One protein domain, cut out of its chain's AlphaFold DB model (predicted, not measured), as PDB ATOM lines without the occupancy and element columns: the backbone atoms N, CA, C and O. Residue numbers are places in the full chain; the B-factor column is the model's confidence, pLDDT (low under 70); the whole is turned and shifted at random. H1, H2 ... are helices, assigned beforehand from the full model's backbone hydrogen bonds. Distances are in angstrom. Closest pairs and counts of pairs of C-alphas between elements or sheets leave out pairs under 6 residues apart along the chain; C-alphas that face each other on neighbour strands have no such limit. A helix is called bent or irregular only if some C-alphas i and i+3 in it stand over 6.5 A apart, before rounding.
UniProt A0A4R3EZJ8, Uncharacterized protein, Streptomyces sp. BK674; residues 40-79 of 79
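Overview. This is residues 40 to 79 of the 79 residues of an uncharacterized protein of Streptomyces sp. BK674 (UniProt A0A4R3EZJ8). The domain is a loose hook of two helices: H1 makes the long arm, a five-residue link leads across a gap to H2, and the tail after H2, residues 72 to 79, folds back towards H1. The first part of H1, residues 40 to 47, sticks out free of the rest. The printed part has 40 residues with two named helices, H1 then H2 along the chain, and no named strand; its class is all helix. The whole is loose, with a radius of gyration of the C-alphas of 11.5 A, and elongated, spanning 34 by 21 by 12 A.

Arrangement. H1, residues 40 to 54, is the longest helix by residues, and its residues 40 to 47 stand free, with no C-alpha 8 or more residues apart along the chain within 10 A. H2, residues 60 to 71, follows after a tight link of 5 residues. H1 and H2 are apart: no C-alpha of the one is within 8 A of the other. In H1 and H2 every O i to N i+4 pair is within hydrogen-bond range. Neither helix is bent or irregular.

Along the chain. H1 begins with C-alpha 40 of Pro 40 at (-4.917, -45.809, -14.023) and ends with C-alpha 54 of Leu 54 at (5.978, -48.854, -31.890), 21.1 A from first to last C-alpha. H2 begins at Ala 60 and ends with C-alpha 71 of Glu 71 at (-7.093, -42.651, -42.978), 16.6 A from first to last C-alpha.

Size, cuts and confidence. The two C-alphas farthest apart are those of Pro 40 and Glu 61, at 35.4 A. The C-alphas of Pro 40 and Thr 79, the chain's last residue, are 19.0 A apart. Without residues 40 to 47, the body of 32 residues spans 22 by 20 by 12 A. The printed part has no cut and no long link. The mean pLDDT of the printed part is 93.8, and no printed residue is under 70.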
ATOM      1  N   PRO A  40      -4.410 -45.581 -12.674       92.88
ATOM      2  CA  PRO A  40      -4.917 -45.809 -14.023       92.88
ATOM      3  C   PRO A  40      -4.425 -44.764 -15.031       92.88
ATOM      4  O   PRO A  40      -4.354 -45.059 -16.220       92.88
ATOM      5  N   VAL A  41      -4.092 -43.548 -14.588       95.50
ATOM      6  CA  VAL A  41      -3.603 -42.490 -15.480       95.50
ATOM      7  C   VAL A  41      -2.164 -42.769 -15.898       95.50
ATOM      8  O   VAL A  41      -1.803 -42.520 -17.046       95.50
ATOM      9  N   GLU A  42      -1.342 -43.288 -14.986       95.69
ATOM     10  CA  GLU A  42       0.026 -43.709 -15.297       95.69
ATOM     11  C   GLU A  42       0.041 -44.880 -16.281       95.69
ATOM     12  O   GLU A  42       0.734 -44.791 -17.295       95.69
ATOM     13  N   VAL A  43      -0.816 -45.887 -16.076       93.44
ATOM     14  CA  VAL A  43      -0.950 -47.019 -17.006       93.44
ATOM     15  C   VAL A  43      -1.372 -46.553 -18.401       93.44
ATOM     16  O   VAL A  43      -0.732 -46.927 -19.380       93.44
ATOM     17  N   MET A  44      -2.392 -45.693 -18.506       93.19
ATOM     18  CA  MET A  44      -2.837 -45.162 -19.804       93.19
ATOM     19  C   MET A  44      -1.737 -44.363 -20.511       93.19
ATOM     20  O   MET A  44      -1.545 -44.515 -21.715       93.19
ATOM     21  N   ARG A  45      -0.977 -43.549 -19.770       94.06
ATOM     22  CA  ARG A  45       0.157 -42.807 -20.336       94.06
ATOM     23  C   ARG A  45       1.244 -43.752 -20.846       94.06
ATOM     24  O   ARG A  45       1.767 -43.542 -21.933       94.06
ATOM     25  N   GLY A  46       1.556 -44.804 -20.090       93.62
ATOM     26  CA  GLY A  46       2.520 -45.821 -20.508       93.62
ATOM     27  C   GLY A  46       2.083 -46.564 -21.774       93.62
ATOM     28  O   GLY A  46       2.914 -46.849 -22.636       93.62
ATOM     29  N   GLU A  47       0.786 -46.842 -21.927       93.00
ATOM     30  CA  GLU A  47       0.235 -47.424 -23.157       93.00
ATOM     31  C   GLU A  47       0.372 -46.477 -24.359       93.00
ATOM     32  O   GLU A  47       0.798 -46.916 -25.430       93.00
ATOM     33  N   GLU A  48       0.070 -45.186 -24.190       91.19
ATOM     34  CA  GLU A  48       0.247 -44.161 -25.232       91.19
ATOM     35  C   GLU A  48       1.723 -44.021 -25.643       91.19
ATOM     36  O   GLU A  48       2.042 -44.072 -26.833       91.19
ATOM     37  N   GLU A  49       2.642 -43.946 -24.675       92.44
ATOM     38  CA  GLU A  49       4.088 -43.885 -24.925       92.44
ATOM     39  C   GLU A  49       4.591 -45.133 -25.667       92.44
ATOM     40  O   GLU A  49       5.354 -45.032 -26.634       92.44
ATOM     41  N   ALA A  50       4.138 -46.324 -25.267       91.62
ATOM     42  CA  ALA A  50       4.485 -47.567 -25.946       91.62
ATOM     43  C   ALA A  50       3.953 -47.599 -27.389       91.62
ATOM     44  O   ALA A  50       4.650 -48.059 -28.301       91.62
ATOM     45  N   TYR A  51       2.741 -47.084 -27.612       89.38
ATOM     46  CA  TYR A  51       2.157 -46.958 -28.945       89.38
ATOM     47  C   TYR A  51       2.979 -46.010 -29.831       89.38
ATOM     48  O   TYR A  51       3.278 -46.326 -30.987       89.38
ATOM     49  N   ASP A  52       3.424 -44.882 -29.278       90.50
ATOM     50  CA  ASP A  52       4.296 -43.938 -29.969       90.50
ATOM     51  C   ASP A  52       5.656 -44.533 -30.328       90.50
ATOM     52  O   ASP A  52       6.180 -44.278 -31.421       90.50
ATOM     53  N   MET A  53       6.223 -45.342 -29.434       92.62
ATOM     54  CA  MET A  53       7.470 -46.056 -29.683       92.62
ATOM     55  C   MET A  53       7.327 -47.082 -30.809       92.62
ATOM     56  O   MET A  53       8.227 -47.179 -31.645       92.62
ATOM     57  N   LEU A  54       6.210 -47.815 -30.878       92.31
ATOM     58  CA  LEU A  54       5.978 -48.854 -31.890       92.31
ATOM     59  C   LEU A  54       6.050 -48.308 -33.321       92.31
ATOM     60  O   LEU A  54       6.575 -48.967 -34.216       92.31
ATOM     61  N   TYR A  55       5.549 -47.092 -33.520       91.50
ATOM     62  CA  TYR A  55       5.569 -46.394 -34.805       91.50
ATOM     63  C   TYR A  55       6.625 -45.282 -34.844       91.50
ATOM     64  O   TYR A  55       6.530 -44.345 -35.638       91.50
ATOM     65  N   SER A  56       7.627 -45.332 -33.966       92.12
ATOM     66  CA  SER A  56       8.771 -44.424 -34.027       92.12
ATOM     67  C   SER A  56       9.763 -44.871 -35.105       92.12
ATOM     68  O   SER A  56       9.904 -46.058 -35.391       92.12
ATOM     69  N   GLY A  57      10.453 -43.910 -35.726       94.06
ATOM     70  CA  GLY A  57      11.539 -44.205 -36.667       94.06
ATOM     71  C   GLY A  57      11.111 -44.869 -37.979       94.06
ATOM     72  O   GLY A  57      11.943 -45.516 -38.609       94.06
ATOM     73  N   LEU A  58       9.846 -44.715 -38.388       96.06
ATOM     74  CA  LEU A  58       9.371 -45.224 -39.672       96.06
ATOM     75  C   LEU A  58      10.130 -44.567 -40.824       96.06
ATOM     76  O   LEU A  58      10.326 -43.348 -40.857       96.06
ATOM     77  N   ASP A  59      10.525 -45.379 -41.796       97.56
ATOM     78  CA  ASP A  59      11.017 -44.860 -43.060       97.56
ATOM     79  C   ASP A  59       9.879 -44.249 -43.902       97.56
ATOM     80  O   ASP A  59       8.696 -44.283 -43.552       97.56
ATOM     81  N   ALA A  60      10.233 -43.668 -45.048       97.88
ATOM     82  CA  ALA A  60       9.270 -42.974 -45.893       97.88
ATOM     83  C   ALA A  60       8.162 -43.886 -46.450       97.88
ATOM     84  O   ALA A  60       7.073 -43.396 -46.744       97.88
ATOM     85  N   GLU A  61       8.420 -45.174 -46.673       97.94
ATOM     86  CA  GLU A  61       7.409 -46.115 -47.163       97.94
ATOM     87  C   GLU A  61       6.495 -46.579 -46.035       97.94
ATOM     88  O   GLU A  61       5.271 -46.549 -46.178       97.94
ATOM     89  N   GLN A  62       7.086 -46.908 -44.894       97.31
ATOM     90  CA  GLN A  62       6.375 -47.273 -43.680       97.31
ATOM     91  C   GLN A  62       5.467 -46.140 -43.191       97.31
ATOM     92  O   GLN A  62       4.319 -46.396 -42.829       97.31
ATOM     93  N   GLN A  63       5.927 -44.886 -43.256       96.75
ATOM     94  CA  GLN A  63       5.119 -43.719 -42.902       96.75
ATOM     95  C   GLN A  63       3.891 -43.584 -43.811       96.75
ATOM     96  O   GLN A  63       2.787 -43.381 -43.316       96.75
ATOM     97  N   ARG A  64       4.042 -43.776 -45.131       97.69
ATOM     98  CA  ARG A  64       2.902 -43.725 -46.067       97.69
ATOM     99  C   ARG A  64       1.872 -44.817 -45.786       97.69
ATOM    100  O   ARG A  64       0.670 -44.569 -45.898       97.69
ATOM    101  N   LEU A  65       2.331 -46.023 -45.445       97.69
ATOM    102  CA  LEU A  65       1.438 -47.119 -45.068       97.69
ATOM    103  C   LEU A  65       0.709 -46.804 -43.760       97.69
ATOM    104  O   LEU A  65      -0.506 -46.965 -43.697       97.69
ATOM    105  N   TYR A  66       1.433 -46.328 -42.746       96.44
ATOM    106  CA  TYR A  66       0.847 -45.895 -41.482       96.44
ATOM    107  C   TYR A  66      -0.236 -44.828 -41.710       96.44
ATOM    108  O   TYR A  66      -1.363 -45.000 -41.251       96.44
ATOM    109  N   ASP A  67       0.055 -43.791 -42.500       97.00
ATOM    110  CA  ASP A  67      -0.901 -42.722 -42.809       97.00
ATOM    111  C   ASP A  67      -2.158 -43.267 -43.510       97.00
ATOM    112  O   ASP A  67      -3.276 -42.897 -43.150       97.00
ATOM    113  N   SER A  68      -1.992 -44.208 -44.449       98.25
ATOM    114  CA  SER A  68      -3.114 -44.865 -45.142       98.25
ATOM    115  C   SER A  68      -3.983 -45.688 -44.187       98.25
ATOM    116  O   SER A  68      -5.207 -45.720 -44.317       98.25
ATOM    117  N   LEU A  69      -3.369 -46.363 -43.212       97.31
ATOM    118  CA  LEU A  69      -4.089 -47.138 -42.200       97.31
ATOM    119  C   LEU A  69      -4.835 -46.235 -41.212       97.31
ATOM    120  O   LEU A  69      -5.929 -46.595 -40.775       97.31
ATOM    121  N   VAL A  70      -4.278 -45.066 -40.887       96.75
ATOM    122  CA  VAL A  70      -4.964 -44.041 -40.086       96.75
ATOM    123  C   VAL A  70      -6.160 -43.473 -40.848       96.75
ATOM    124  O   VAL A  70      -7.250 -43.378 -40.288       96.75
ATOM    125  N   GLU A  71      -5.997 -43.146 -42.131       98.06
ATOM    126  CA  GLU A  71      -7.093 -42.651 -42.978       98.06
ATOM    127  C   GLU A  71      -8.227 -43.679 -43.112       98.06
ATOM    128  O   GLU A  71      -9.403 -43.327 -43.034       98.06
ATOM    129  N   ALA A  72      -7.882 -44.962 -43.232       98.19
ATOM    130  CA  ALA A  72      -8.846 -46.059 -43.270       98.19
ATOM    131  C   ALA A  72      -9.505 -46.363 -41.907       98.19
ATOM    132  O   ALA A  72     -10.399 -47.208 -41.844       98.19
ATOM    133  N   GLY A  73      -9.069 -45.721 -40.816       96.88
ATOM    134  CA  GLY A  73      -9.570 -45.964 -39.459       96.88
ATOM    135  C   GLY A  73      -9.116 -47.292 -38.847       96.88
ATOM    136  O   GLY A  73      -9.685 -47.736 -37.852       96.88
ATOM    137  N   VAL A  74      -8.109 -47.942 -39.438       97.06
ATOM    138  CA  VAL A  74      -7.516 -49.181 -38.912       97.06
ATOM    139  C   VAL A  74      -6.599 -48.873 -37.735       97.06
ATOM    140  O   VAL A  74      -6.593 -49.613 -36.753       97.06
ATOM    141  N   LEU A  75      -5.829 -47.785 -37.830       94.19
ATOM    142  CA  LEU A  75      -4.967 -47.314 -36.751       94.19
ATOM    143  C   LEU A  75      -5.481 -45.985 -36.180       94.19
ATOM    144  O   LEU A  75      -5.911 -45.118 -36.945       94.19
ATOM    145  N   PRO A  76      -5.431 -45.789 -34.851       89.75
ATOM    146  CA  PRO A  76      -5.658 -44.482 -34.257       89.75
ATOM    147  C   PRO A  76      -4.575 -43.485 -34.685       89.75
ATOM    148  O   PRO A  76      -3.423 -43.838 -34.939       89.75
ATOM    149  N   ARG A  77      -4.947 -42.203 -34.733       88.31
ATOM    150  CA  ARG A  77      -3.992 -41.121 -34.966       88.31
ATOM    151  C   ARG A  77      -3.231 -40.838 -33.672       88.31
ATOM    152  O   ARG A  77      -3.854 -40.563 -32.652       88.31
ATOM    153  N   ARG A  78      -1.903 -40.858 -33.748       83.12
ATOM    154  CA  ARG A  78      -1.015 -40.395 -32.673       83.12
ATOM    155  C   ARG A  78      -1.242 -38.906 -32.382       83.12
ATOM    156  O   ARG A  78      -1.438 -38.129 -33.323       83.12
ATOM    157  N   THR A  79      -1.259 -38.556 -31.100       71.12
ATOM    158  CA  THR A  79      -1.452 -37.193 -30.570       71.12
ATOM    159  C   THR A  79      -0.156 -36.416 -30.431       71.12
ATOM    160  O   THR A  79       0.886 -37.047 -30.172       71.12
TER     161      THR A  79